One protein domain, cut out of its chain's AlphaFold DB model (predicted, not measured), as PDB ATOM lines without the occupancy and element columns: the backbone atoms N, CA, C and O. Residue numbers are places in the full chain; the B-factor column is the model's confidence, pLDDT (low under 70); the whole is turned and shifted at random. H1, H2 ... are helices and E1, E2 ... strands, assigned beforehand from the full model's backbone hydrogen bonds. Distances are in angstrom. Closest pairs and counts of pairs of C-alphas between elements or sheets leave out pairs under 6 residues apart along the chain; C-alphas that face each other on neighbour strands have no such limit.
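Overview. This is residues 11 to 112 of the 115 residues of an uncharacterized protein of Perkinsus olseni (UniProt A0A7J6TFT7). Two antiparallel sheets, E4 E5 E6 E7 and E1 E2 E3 in those orders, lie partly face to face as a sandwich with their strands crossed; H1 packs on E3 toward one end of the long axis, and the turn between E5 and E6 lies at the other. The printed part has 102 residues, with seven named strands and two named helices in the order E1 E2 E3 E4 H1 H2 E5 E6 E7, mostly strand. It is compact, with a radius of gyration of the C-alphas of 13.8 A, and elongated, spanning 42 by 26 by 24 A.

Along the chain. The larger sheet holds E4, residues 52 to 55; E5, 85 to 90, 15.6 A; E6, 95 to 102, 22.5 A; and E7, 105 to 111, 19.7 A, ending at C-alpha 111 (124.611, 144.708, 98.135). The other holds E1, 11 to 17, 20.1 A from C-alpha 11 (133.153, 139.160, 107.481); E2, 21 to 28, 21.5 A; and E3, 31 to 40, 24.1 A, which bends by 70 degrees at residue 37. H1 is residues 64 to 70; H2 is 78 to 81.

Arrangement. E5 E6 E7 and E1 E2 E3 are meanders, each strand the antiparallel neighbour of the one before. Within hydrogen-bond range are N 53 and O 87, 2.8 A; N 88 and O 97, 2.7 A; N 98 and O 109, 2.7 A; N 13 and O 25, 2.7 A; N 33 and O 26, 2.8 A. The two sheets' strands stand at 68 degrees. H1, with every O i to N i+4 pair within range, is on E1 E2 E3 at a height of 6.9 A; its closest C-alphas to E3 are Leu 64 and Val 35, 5.5 A. H2, too short for such a pair, only grazes the larger sheet.

Size, cuts and confidence. The printed part has no cut. The link E3 to E4 is long. Mean pLDDT of the printed part is 72.1; residues 83 to 112 are among those under 70.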
ATOM      1  N   SER A  11     133.107 138.020 108.401       72.75
ATOM      2  CA  SER A  11     133.153 139.160 107.481       72.75
ATOM      3  C   SER A  11     133.730 138.713 106.151       72.75
ATOM      4  O   SER A  11     134.447 137.714 106.098       72.75
ATOM      5  N   GLY A  12     133.439 139.419 105.066       73.94
ATOM      6  CA  GLY A  12     133.997 139.059 103.776       73.94
ATOM      7  C   GLY A  12     133.416 139.834 102.611       73.94
ATOM      8  O   GLY A  12     132.737 140.844 102.783       73.94
ATOM      9  N   ALA A  13     133.669 139.292 101.427       74.62
ATOM     10  CA  ALA A  13     133.156 139.761 100.164       74.62
ATOM     11  C   ALA A  13     132.718 138.608  99.264       74.62
ATOM     12  O   ALA A  13     133.337 137.543  99.219       74.62
ATOM     13  N   LEU A  14     131.697 138.882  98.461       74.25
ATOM     14  CA  LEU A  14     131.231 138.015  97.387       74.25
ATOM     15  C   LEU A  14     131.452 138.732  96.056       74.25
ATOM     16  O   LEU A  14     131.152 139.917  95.930       74.25
ATOM     17  N   THR A  15     131.990 138.034  95.059       75.62
ATOM     18  CA  THR A  15     132.214 138.594  93.719       75.62
ATOM     19  C   THR A  15     131.490 137.749  92.688       75.62
ATOM     20  O   THR A  15     131.931 136.644  92.389       75.62
ATOM     21  N   PHE A  16     130.405 138.277  92.123       75.12
ATOM     22  CA  PHE A  16     129.660 137.630  91.042       75.12
ATOM     23  C   PHE A  16     130.382 137.814  89.704       75.12
ATOM     24  O   PHE A  16     130.805 138.919  89.357       75.12
ATOM     25  N   LEU A  17     130.520 136.722  88.959       75.81
ATOM     26  CA  LEU A  17     131.186 136.640  87.665       75.81
ATOM     27  C   LEU A  17     130.198 136.143  86.600       75.81
ATOM     28  O   LEU A  17     129.112 135.642  86.895       75.81
ATOM     29  N   ALA A  18     130.585 136.260  85.329       74.62
ATOM     30  CA  ALA A  18     129.809 135.692  84.231       74.62
ATOM     31  C   ALA A  18     129.642 134.162  84.382       74.62
ATOM     32  O   ALA A  18     130.428 133.493  85.058       74.62
ATOM     33  N   ASN A  19     128.637 133.599  83.705       78.81
ATOM     34  CA  ASN A  19     128.351 132.157  83.673       78.81
ATOM     35  C   ASN A  19     127.944 131.547  85.027       78.81
ATOM     36  O   ASN A  19     128.295 130.405  85.308       78.81
ATOM     37  N   ASN A  20     127.198 132.291  85.848       76.06
ATOM     38  CA  ASN A  20     126.689 131.828  87.147       76.06
ATOM     39  C   ASN A  20     127.791 131.367  88.112       76.06
ATOM     40  O   ASN A  20     127.617 130.414  88.877       76.06
ATOM     41  N   THR A  21     128.951 132.022  88.045       80.69
ATOM     42  CA  THR A  21     130.069 131.747  88.943       80.69
ATOM     43  C   THR A  21     130.287 132.904  89.901       80.69
ATOM     44  O   THR A  21     130.012 134.053  89.568       80.69
ATOM     45  N   PHE A  22     130.785 132.618  91.098       79.75
ATOM     46  CA  PHE A  22     131.201 133.649  92.036       79.75
ATOM     47  C   PHE A  22     132.397 133.202  92.872       79.75
ATOM     48  O   PHE A  22     132.649 132.007  93.047       79.75
ATOM     49  N   ASN A  23     133.133 134.187  93.374       85.12
ATOM     50  CA  ASN A  23     134.221 133.995  94.323       85.12
ATOM     51  C   ASN A  23     133.799 134.518  95.698       85.12
ATOM     52  O   ASN A  23     133.015 135.468  95.792       85.12
ATOM     53  N   ILE A  24     134.338 133.908  96.748       82.19
ATOM     54  CA  ILE A  24     134.081 134.255  98.145       82.19
ATOM     55  C   ILE A  24     135.419 134.524  98.826       82.19
ATOM     56  O   ILE A  24     136.245 133.620  98.883       82.19
ATOM     57  N   ASP A  25     135.592 135.709  99.400       84.94
ATOM     58  CA  ASP A  25     136.697 136.014 100.312       84.94
ATOM     59  C   ASP A  25     136.109 136.224 101.706       84.94
ATOM     60  O   ASP A  25     135.369 137.186 101.897       84.94
ATOM     61  N   ILE A  26     136.398 135.368 102.684       81.56
ATOM     62  CA  ILE A  26     135.851 135.510 104.044       81.56
ATOM     63  C   ILE A  26     136.934 135.453 105.109       81.56
ATOM     64  O   ILE A  26     137.905 134.712 104.997       81.56
ATOM     65  N   LEU A  27     136.723 136.197 106.185       80.06
ATOM     66  CA  LEU A  27     137.440 136.094 107.440       80.06
ATOM     67  C   LEU A  27     136.544 135.364 108.441       80.06
ATOM     68  O   LEU A  27     135.633 135.951 109.026       80.06
ATOM     69  N   LEU A  28     136.828 134.081 108.651       79.69
ATOM     70  CA  LEU A  28     136.106 133.210 109.575       79.69
ATOM     71  C   LEU A  28     137.017 132.862 110.753       79.69
ATOM     72  O   LEU A  28     138.086 132.277 110.567       79.69
ATOM     73  N   ARG A  29     136.632 133.232 111.982       79.00
ATOM     74  CA  ARG A  29     137.434 132.985 113.207       79.00
ATOM     75  C   ARG A  29     138.899 133.450 113.111       79.00
ATOM     76  O   ARG A  29     139.808 132.837 113.686       79.00
ATOM     77  N   GLY A  30     139.138 134.538 112.379       78.56
ATOM     78  CA  GLY A  30     140.478 135.073 112.135       78.56
ATOM     79  C   GLY A  30     141.322 134.254 111.148       78.56
ATOM     80  O   GLY A  30     142.545 134.363 111.192       78.56
ATOM     81  N   CYS A  31     140.702 133.402 110.325       85.31
ATOM     82  CA  CYS A  31     141.329 132.791 109.157       85.31
ATOM     83  C   CYS A  31     140.718 133.369 107.881       85.31
ATOM     84  O   CYS A  31     139.496 133.365 107.736       85.31
ATOM     85  N   GLU A  32     141.565 133.852 106.980       88.19
ATOM     86  CA  GLU A  32     141.150 134.267 105.642       88.19
ATOM     87  C   GLU A  32     140.995 133.025 104.758       88.19
ATOM     88  O   GLU A  32     141.889 132.184 104.700       88.19
ATOM     89  N   ILE A  33     139.843 132.902 104.106       87.25
ATOM     90  CA  ILE A  33     139.477 131.795 103.222       87.25
ATOM     91  C   ILE A  33     139.011 132.416 101.912       87.25
ATOM     92  O   ILE A  33     138.022 133.151 101.899       87.25
ATOM     93  N   SER A  34     139.716 132.120 100.821       89.81
ATOM     94  CA  SER A  34     139.377 132.633  99.488       89.81
ATOM     95  C   SER A  34     138.968 131.482  98.576       89.81
ATOM     96  O   SER A  34     139.811 130.702  98.138       89.81
ATOM     97  N   VAL A  35     137.679 131.343  98.282       87.69
ATOM     98  CA  VAL A  35     137.136 130.268  97.444       87.69
ATOM     99  C   VAL A  35     136.786 130.802  96.066       87.69
ATOM    100  O   VAL A  35     135.996 131.735  95.932       87.69
ATOM    101  N   ASN A  36     137.329 130.170  95.029       87.69
ATOM    102  CA  ASN A  36     137.125 130.590  93.648       87.69
ATOM    103  C   ASN A  36     136.246 129.617  92.860       87.69
ATOM    104  O   ASN A  36     136.350 128.398  93.020       87.69
ATOM    105  N   GLY A  37     135.443 130.172  91.951       84.50
ATOM    106  CA  GLY A  37     134.722 129.409  90.933       84.50
ATOM    107  C   GLY A  37     133.534 128.607  91.459       84.50
ATOM    108  O   GLY A  37     133.231 127.552  90.900       84.50
ATOM    109  N   LEU A  38     132.854 129.075  92.511       83.94
ATOM    110  CA  LEU A  38     131.609 128.444  92.932       83.94
ATOM    111  C   LEU A  38     130.560 128.650  91.851       83.94
ATOM    112  O   LEU A  38     130.287 129.782  91.461       83.94
ATOM    113  N   HIS A  39     129.939 127.565  91.409       83.06
ATOM    114  CA  HIS A  39     128.786 127.642  90.525       83.06
ATOM    115  C   HIS A  39     127.513 127.742  91.368       83.06
ATOM    116  O   HIS A  39     127.292 126.902  92.249       83.06
ATOM    117  N   HIS A  40     126.663 128.726  91.082       74.62
ATOM    118  CA  HIS A  40     125.319 128.810  91.653       74.62
ATOM    119  C   HIS A  40     124.272 128.371  90.624       74.62
ATOM    120  O   HIS A  40     124.438 128.567  89.420       74.62
ATOM    121  N   SER A  41     123.205 127.717  91.076       71.88
ATOM    122  CA  SER A  41     122.051 127.440  90.211       71.88
ATOM    123  C   SER A  41     121.146 128.669  90.092       71.88
ATOM    124  O   SER A  41     121.454 129.744  90.616       71.88
ATOM    125  N   GLU A  42     120.006 128.504  89.419       72.44
ATOM    126  CA  GLU A  42     118.924 129.481  89.506       72.44
ATOM    127  C   GLU A  42     118.485 129.671  90.972       72.44
ATOM    128  O   GLU A  42     118.495 128.694  91.739       72.44
ATOM    129  N   PRO A  43     118.118 130.902  91.372       69.75
ATOM    130  CA  PRO A  43     117.644 131.172  92.719       69.75
ATOM    131  C   PRO A  43     116.334 130.433  92.997       69.75
ATOM    132  O   PRO A  43     115.410 130.439  92.183       69.75
ATOM    133  N   ILE A  44     116.231 129.831  94.179       70.81
ATOM    134  CA  ILE A  44     115.008 129.180  94.644       70.81
ATOM    135  C   ILE A  44     114.226 130.186  95.484       70.81
ATOM    136  O   ILE A  44     114.742 130.713  96.465       70.81
ATOM    137  N   PHE A  45     112.974 130.440  95.112       67.44
ATOM    138  CA  PHE A  45     112.092 131.307  95.888       67.44
ATOM    139  C   PHE A  45     111.602 130.599  97.156       67.44
ATOM    140  O   PHE A  45     111.016 129.511  97.076       67.44
ATOM    141  N   GLU A  46     111.790 131.225  98.317       66.81
ATOM    142  CA  GLU A  46     111.218 130.726  99.565       66.81
ATOM    143  C   GLU A  46     109.746 131.150  99.674       66.81
ATOM    144  O   GLU A  46     109.403 132.327  99.778       66.81
ATOM    145  N   ARG A  47     108.828 130.175  99.627       61.75
ATOM    146  CA  ARG A  47     107.392 130.461  99.739       61.75
ATOM    147  C   ARG A  47     107.074 131.103 101.088       61.75
ATOM    148  O   ARG A  47     107.238 130.467 102.120       61.75
ATOM    149  N   GLY A  48     106.477 132.293 101.047       62.34
ATOM    150  CA  GLY A  48     105.968 132.989 102.232       62.34
ATOM    151  C   GLY A  48     106.858 134.128 102.725       62.34
ATOM    152  O   GLY A  48     106.410 134.886 103.580       62.34
ATOM    153  N   THR A  49     108.046 134.301 102.142       63.56
ATOM    154  CA  THR A  49     108.939 135.417 102.457       63.56
ATOM    155  C   THR A  49     109.224 136.184 101.172       63.56
ATOM    156  O   THR A  49     110.062 135.788 100.363       63.56
ATOM    157  N   GLU A  50     108.466 137.258 100.934       63.03
ATOM    158  CA  GLU A  50     108.717 138.139  99.791       63.03
ATOM    159  C   GLU A  50     110.172 138.615  99.821       63.03
ATOM    160  O   GLU A  50     110.651 139.100 100.846       63.03
ATOM    161  N   GLY A  51     110.872 138.450  98.698       62.62
ATOM    162  CA  GLY A  51     112.246 138.913  98.566       62.62
ATOM    163  C   GLY A  51     113.329 137.960  99.074       62.62
ATOM    164  O   GLY A  51     114.500 138.296  98.986       62.62
ATOM    165  N   VAL A  52     113.010 136.761  99.568       66.62
ATOM    166  CA  VAL A  52     114.052 135.792  99.964       66.62
ATOM    167  C   VAL A  52     114.292 134.778  98.858       66.62
ATOM    168  O   VAL A  52     113.401 134.021  98.457       66.62
ATOM    169  N   TYR A  53     115.528 134.762  98.376       66.56
ATOM    170  CA  TYR A  53     116.024 133.848  97.367       66.56
ATOM    171  C   TYR A  53     117.138 132.999  97.949       66.56
ATOM    172  O   TYR A  53     118.118 133.469  98.510       66.56
ATOM    173  N   PHE A  54     117.037 131.703  97.766       70.31
ATOM    174  CA  PHE A  54     118.091 130.799  98.159       70.31
ATOM    175  C   PHE A  54     118.979 130.489  96.962       70.31
ATOM    176  O   PHE A  54     118.472 130.133  95.896       70.31
ATOM    177  N   LEU A  55     120.297 130.605  97.134       70.69
ATOM    178  CA  LEU A  55     121.278 130.285  96.100       70.69
ATOM    179  C   LEU A  55     122.033 129.016  96.509       70.69
ATOM    180  O   LEU A  55     123.011 129.089  97.260       70.69
ATOM    181  N   PRO A  56     121.614 127.834  96.017       67.56
ATOM    182  CA  PRO A  56     122.408 126.635  96.187       67.56
ATOM    183  C   PRO A  56     123.704 126.800  95.398       67.56
ATOM    184  O   PRO A  56     123.685 127.066  94.193       67.56
ATOM    185  N   PHE A  57     124.832 126.585  96.062       72.44
ATOM    186  CA  PHE A  57     126.122 126.427  95.400       72.44
ATOM    187  C   PHE A  57     126.691 125.045  95.664       72.44
ATOM    188  O   PHE A  57     126.341 124.351  96.622       72.44
ATOM    189  N   SER A  58     127.632 124.675  94.809       73.00
ATOM    190  CA  SER A  58     128.501 123.537  95.033       73.00
ATOM    191  C   SER A  58     129.934 124.013  95.225       73.00
ATOM    192  O   SER A  58     130.452 124.773  94.413       73.00
ATOM    193  N   TYR A  59     130.591 123.501  96.265       77.62
ATOM    194  CA  TYR A  59     132.039 123.627  96.439       77.62
ATOM    195  C   TYR A  59     132.826 122.549  95.680       77.62
ATOM    196  O   TYR A  59     134.054 122.490  95.792       77.62
ATOM    197  N   ASN A  60     132.150 121.686  94.911       76.12
ATOM    198  CA  ASN A  60     132.820 120.668  94.108       76.12
ATOM    199  C   ASN A  60     133.772 121.331  93.110       76.12
ATOM    200  O   ASN A  60     133.387 122.253  92.398       76.12
ATOM    201  N   HIS A  61     134.999 120.814  93.035       81.12
ATOM    202  CA  HIS A  61     136.073 121.330  92.178       81.12
ATOM    203  C   HIS A  61     136.559 122.753  92.514       81.12
ATOM    204  O   HIS A  61     137.269 123.352  91.712       81.12
ATOM    205  N   THR A  62     136.233 123.280  93.697       87.38
ATOM    206  CA  THR A  62     136.812 124.536  94.202       87.38
ATOM    207  C   THR A  62     138.083 124.276  95.014       87.38
ATOM    208  O   THR A  62     138.396 123.138  95.376       87.38
ATOM    209  N   ASN A  63     138.808 125.341  95.353       89.00
ATOM    210  CA  ASN A  63     139.964 125.282  96.249       89.00
ATOM    211  C   ASN A  63     139.597 125.238  97.747       89.00
ATOM    212  O   ASN A  63     140.512 125.160  98.565       89.00
ATOM    213  N   LEU A  64     138.308 125.229  98.124       88.06
ATOM    214  CA  LEU A  64     137.868 125.254  99.530       88.06
ATOM    215  C   LEU A  64     138.579 124.224 100.437       88.06
ATOM    216  O   LEU A  64     138.984 124.607 101.536       88.06
ATOM    217  N   PRO A  65     138.774 122.945 100.041       88.50
ATOM    218  CA  PRO A  65     139.467 121.984 100.903       88.50
ATOM    219  C   PRO A  65     140.883 122.430 101.292       88.50
ATOM    220  O   PRO A  65     141.287 122.234 102.437       88.50
ATOM    221  N   ASN A  66     141.609 123.062 100.364       89.88
ATOM    222  CA  ASN A  66     142.970 123.542 100.596       89.88
ATOM    223  C   ASN A  66     142.973 124.749 101.546       89.88
ATOM    224  O   ASN A  66     143.795 124.807 102.457       89.88
ATOM    225  N   GLU A  67     142.024 125.672 101.373       90.94
ATOM    226  CA  GLU A  67     141.865 126.844 102.245       90.94
ATOM    227  C   GLU A  67     141.525 126.424 103.686       90.94
ATOM    228  O   GLU A  67     142.161 126.855 104.646       90.94
ATOM    229  N   VAL A  68     140.576 125.496 103.856       87.44
ATOM    230  CA  VAL A  68     140.207 124.969 105.182       87.44
ATOM    231  C   VAL A  68     141.382 124.241 105.835       87.44
ATOM    232  O   VAL A  68     141.600 124.381 107.042       87.44
ATOM    233  N   GLN A  69     142.167 123.493 105.055       87.19
ATOM    234  CA  GLN A  69     143.386 122.853 105.547       87.19
ATOM    235  C   GLN A  69     144.416 123.896 106.013       87.19
ATOM    236  O   GLN A  69     145.018 123.732 107.075       87.19
ATOM    237  N   ALA A  70     144.594 125.003 105.291       87.75
ATOM    238  CA  ALA A  70     145.475 126.089 105.728       87.75
ATOM    239  C   ALA A  70     145.028 126.700 107.075       87.75
ATOM    240  O   ALA A  70     145.861 127.084 107.898       87.75
ATOM    241  N   CYS A  71     143.724 126.681 107.366       84.81
ATOM    242  CA  CYS A  71     143.135 127.145 108.625       84.81
ATOM    243  C   CYS A  71     143.203 126.147 109.803       84.81
ATOM    244  O   CYS A  71     142.555 126.382 110.831       84.81
ATOM    245  N   HIS A  72     143.967 125.047 109.707       69.44
ATOM    246  CA  HIS A  72     143.941 123.886 110.623       69.44
ATOM    247  C   HIS A  72     143.937 124.199 112.139       69.44
ATOM    248  O   HIS A  72     143.393 123.427 112.930       69.44
ATOM    249  N   ASN A  73     144.486 125.340 112.563       68.44
ATOM    250  CA  ASN A  73     144.560 125.754 113.968       68.44
ATOM    251  C   ASN A  73     143.263 126.378 114.533       68.44
ATOM    252  O   ASN A  73     143.206 126.680 115.726       68.44
ATOM    253  N   LYS A  74     142.226 126.601 113.715       67.50
ATOM    254  CA  LYS A  74     141.059 127.437 114.073       67.50
ATOM    255  C   LYS A  74     139.731 126.683 114.229       67.50
ATOM    256  O   LYS A  74     138.680 127.311 114.331       67.50
ATOM    257  N   LYS A  75     139.759 125.343 114.304       77.12
ATOM    258  CA  LYS A  75     138.561 124.472 114.404       77.12
ATOM    259  C   LYS A  75     137.539 124.677 113.268       77.12
ATOM    260  O   LYS A  75     136.367 124.357 113.455       77.12
ATOM    261  N   ILE A  76     137.967 125.212 112.127       80.69
ATOM    262  CA  ILE A  76     137.144 125.337 110.921       80.69
ATOM    263  C   ILE A  76     137.113 123.972 110.235       80.69
ATOM    264  O   ILE A  76     138.145 123.305 110.130       80.69
ATOM    265  N   LYS A  77     135.933 123.532 109.807       82.94
ATOM    266  CA  LYS A  77     135.731 122.262 109.105       82.94
ATOM    267  C   LYS A  77     135.079 122.518 107.760       82.94
ATOM    268  O   LYS A  77     134.261 123.414 107.618       82.94
ATOM    269  N   ILE A  78     135.349 121.648 106.789       81.19
ATOM    270  CA  ILE A  78     134.702 121.734 105.473       81.19
ATOM    271  C   ILE A  78     133.168 121.625 105.569       81.19
ATOM    272  O   ILE A  78     132.455 122.200 104.758       81.19
ATOM    273  N   SER A  79     132.654 120.945 106.599       80.94
ATOM    274  CA  SER A  79     131.220 120.853 106.889       80.94
ATOM    275  C   SER A  79     130.580 122.181 107.286       80.94
ATOM    276  O   SER A  79     129.371 122.314 107.140       80.94
ATOM    277  N   ASP A  80     131.359 123.156 107.766       77.19
ATOM    278  CA  ASP A  80     130.846 124.491 108.098       77.19
ATOM    279  C   ASP A  80     130.352 125.213 106.827       77.19
ATOM    280  O   ASP A  80     129.502 126.090 106.895       77.19
ATOM    281  N   PHE A  81     130.802 124.763 105.653       78.69
ATOM    282  CA  PHE A  81     130.391 125.251 104.339       78.69
ATOM    283  C   PHE A  81     129.279 124.399 103.705       78.69
ATOM    284  O   PHE A  81     128.869 124.650 102.583       78.69
ATOM    285  N   ALA A  82     128.758 123.367 104.372       70.94
ATOM    286  CA  ALA A  82     127.725 122.516 103.770       70.94
ATOM    287  C   ALA A  82     126.364 123.224 103.620       70.94
ATOM    288  O   ALA A  82     125.502 122.727 102.894       70.94
ATOM    289  N   ILE A  83     126.165 124.355 104.309       67.25
ATOM    290  CA  ILE A  83     124.914 125.110 104.279       67.25
ATOM    291  C   ILE A  83     124.954 126.134 103.127       67.25
ATOM    292  O   ILE A  83     125.876 126.944 103.060       67.25
ATOM    293  N   PRO A  84     123.983 126.097 102.206       65.44
ATOM    294  CA  PRO A  84     123.822 127.080 101.132       65.44
ATOM    295  C   PRO A  84     123.551 128.522 101.608       65.44
ATOM    296  O   PRO A  84     122.982 128.748 102.673       65.44
ATOM    297  N   ILE A  85     123.947 129.502 100.789       68.94
ATOM    298  CA  ILE A  85     123.861 130.951 101.059       68.94
ATOM    299  C   ILE A  85     122.418 131.382 100.818       68.94
ATOM    300  O   ILE A  85     121.814 131.057  99.788       68.94
ATOM    301  N   LYS A  86     121.884 132.158 101.759       67.50
ATOM    302  CA  LYS A  86     120.568 132.774 101.647       67.50
ATOM    303  C   LYS A  86     120.744 134.209 101.148       67.50
ATOM    304  O   LYS A  86     121.395 135.036 101.774       67.50
ATOM    305  N   PHE A  87     120.184 134.508  99.990       64.19
ATOM    306  CA  PHE A  87     120.186 135.843  99.405       64.19
ATOM    307  C   PHE A  87     118.854 136.539  99.707       64.19
ATOM    308  O   PHE A  87     117.782 136.047  99.369       64.19
ATOM    309  N   PHE A  88     118.902 137.698 100.344       62.66
ATOM    310  CA  PHE A  88     117.733 138.498 100.686       62.66
ATOM    311  C   PHE A  88     117.685 139.717  99.759       62.66
ATOM    312  O   PHE A  88     118.424 140.677  99.915       62.66
ATOM    313  N   PHE A  89     116.795 139.697  98.781       55.25
ATOM    314  CA  PHE A  89     116.437 140.867  97.987       55.25
ATOM    315  C   PHE A  89     115.272 141.590  98.673       55.25
ATOM    316  O   PHE A  89     114.116 141.182  98.542       55.25
ATOM    317  N   ILE A  90     115.524 142.659  99.428       55.41
ATOM    318  CA  ILE A  90     114.435 143.382 100.090       55.41
ATOM    319  C   ILE A  90     113.869 144.404  99.101       55.41
ATOM    320  O   ILE A  90     114.281 145.558  99.046       55.41
ATOM    321  N   VAL A  91     112.829 143.985  98.367       45.09
ATOM    322  CA  VAL A  91     112.105 144.792  97.354       45.09
ATOM    323  C   VAL A  91     111.618 146.148  97.900       45.09
ATOM    324  O   VAL A  91     111.303 147.059  97.144       45.09
ATOM    325  N   LYS A  92     111.524 146.311  99.225       43.91
ATOM    326  CA  LYS A  92     110.956 147.505  99.856       43.91
ATOM    327  C   LYS A  92     111.904 148.716  99.899       43.91
ATOM    328  O   LYS A  92     111.413 149.807 100.180       43.91
ATOM    329  N   TYR A  93     113.199 148.537  99.621       48.16
ATOM    330  CA  TYR A  93     114.203 149.608  99.722       48.16
ATOM    331  C   TYR A  93     115.254 149.619  98.599       48.16
ATOM    332  O   TYR A  93     116.216 150.364  98.713       48.16
ATOM    333  N   ASP A  94     115.100 148.811  97.541       51.91
ATOM    334  CA  ASP A  94     116.174 148.536  96.559       51.91
ATOM    335  C   ASP A  94     117.497 148.076  97.221       51.91
ATOM    336  O   ASP A  94     118.573 148.126  96.632       51.91
ATOM    337  N   GLU A  95     117.413 147.598  98.464       53.97
ATOM    338  CA  GLU A  95     118.536 147.099  99.245       53.97
ATOM    339  C   GLU A  95     118.542 145.578  99.145       53.97
ATOM    340  O   GLU A  95     117.628 144.888  99.617       53.97
ATOM    341  N   ASN A  96     119.596 145.039  98.536       56.88
ATOM    342  CA  ASN A  96     119.833 143.604  98.569       56.88
ATOM    343  C   ASN A  96     120.843 143.324  99.680       56.88
ATOM    344  O   ASN A  96     121.739 144.112  99.961       56.88
ATOM    345  N   SER A  97     120.685 142.208 100.360       60.81
ATOM    346  CA  SER A  97     121.606 141.752 101.387       60.81
ATOM    347  C   SER A  97     121.797 140.258 101.213       60.81
ATOM    348  O   SER A  97     120.906 139.521 100.798       60.81
ATOM    349  N   ILE A  98     122.998 139.782 101.471       63.00
ATOM    350  CA  ILE A  98     123.333 138.369 101.403       63.00
ATOM    351  C   ILE A  98     123.589 137.935 102.826       63.00
ATOM    352  O   ILE A  98     124.445 138.507 103.489       63.00
ATOM    353  N   VAL A  99     122.860 136.932 103.302       63.97
ATOM    354  CA  VAL A  99     123.096 136.355 104.623       63.97
ATOM    355  C   VAL A  99     123.614 134.940 104.449       63.97
ATOM    356  O   VAL A  99     123.036 134.087 103.772       63.97
ATOM    357  N   THR A 100     124.748 134.677 105.066       64.06
ATOM    358  CA  THR A 100     125.429 133.395 104.970       64.06
ATOM    359  C   THR A 100     125.429 132.748 106.340       64.06
ATOM    360  O   THR A 100     125.842 133.375 107.312       64.06
ATOM    361  N   GLU A 101     125.008 131.491 106.417       62.25
ATOM    362  CA  GLU A 101     125.163 130.669 107.615       62.25
ATOM    363  C   GLU A 101     126.306 129.684 107.353       62.25
ATOM    364  O   GLU A 101     126.138 128.728 106.595       62.25
ATOM    365  N   TRP A 102     127.477 129.909 107.954       64.94
ATOM    366  CA  TRP A 102     128.587 128.951 107.895       64.94
ATOM    367  C   TRP A 102     128.749 128.266 109.251       64.94
ATOM    368  O   TRP A 102     129.390 128.762 110.181       64.94
ATOM    369  N   GLY A 103     128.109 127.105 109.391       57.03
ATOM    370  CA  GLY A 103     128.023 126.390 110.659       57.03
ATOM    371  C   GLY A 103     127.070 127.081 111.641       57.03
ATOM    372  O   GLY A 103     125.862 127.034 111.450       57.03
ATOM    373  N   GLN A 104     127.601 127.659 112.724       56.41
ATOM    374  CA  GLN A 104     126.828 128.397 113.746       56.41
ATOM    375  C   GLN A 104     127.037 129.919 113.669       56.41
ATOM    376  O   GLN A 104     126.554 130.642 114.535       56.41
ATOM    377  N   GLU A 105     127.812 130.396 112.692       63.75
ATOM    378  CA  GLU A 105     128.170 131.806 112.554       63.75
ATOM    379  C   GLU A 105     127.449 132.409 111.348       63.75
ATOM    380  O   GLU A 105     127.462 131.845 110.251       63.75
ATOM    381  N   GLU A 106     126.804 133.549 111.580       58.28
ATOM    382  CA  GLU A 106     126.127 134.339 110.557       58.28
ATOM    383  C   GLU A 106     127.086 135.397 110.004       58.28
ATOM    384  O   GLU A 106     127.895 135.970 110.741       58.28
ATOM    385  N   GLY A 107     126.989 135.658 108.705       61.81
ATOM    386  CA  GLY A 107     127.593 136.808 108.042       61.81
ATOM    387  C   GLY A 107     126.525 137.528 107.229       61.81
ATOM    388  O   GLY A 107     125.733 136.865 106.562       61.81
ATOM    389  N   ILE A 108     126.492 138.858 107.285       62.06
ATOM    390  CA  ILE A 108     125.621 139.687 106.443       62.06
ATOM    391  C   ILE A 108     126.500 140.543 105.539       62.06
ATOM    392  O   ILE A 108     127.457 141.161 106.001       62.06
ATOM    393  N   PHE A 109     126.187 140.547 104.250       63.50
ATOM    394  CA  PHE A 109     126.886 141.289 103.212       63.50
ATOM    395  C   PHE A 109     125.862 142.197 102.544       63.50
ATOM    396  O   PHE A 109     124.906 141.700 101.950       63.50
ATOM    397  N   ASP A 110     126.056 143.503 102.608       56.53
ATOM    398  CA  ASP A 110     125.180 144.428 101.898       56.53
ATOM    399  C   ASP A 110     125.501 144.416 100.404       56.53
ATOM    400  O   ASP A 110     126.651 144.241  99.994       56.53
ATOM    401  N   HIS A 111     124.476 144.577  99.575       52.62
ATOM    402  CA  HIS A 111     124.611 144.708  98.135       52.62
ATOM    403  C   HIS A 111     124.567 146.178  97.731       52.62
ATOM    404  O   HIS A 111     123.510 146.801  97.753       52.62
ATOM    405  N   GLU A 112     125.693 146.706  97.266       49.75
ATOM    406  CA  GLU A 112     125.706 147.920  96.453       49.75
ATOM    407  C   GLU A 112     125.620 147.564  94.962       49.75
ATOM    408  O   GLU A 112     126.512 146.906  94.406       49.75
TER     409      GLU A 112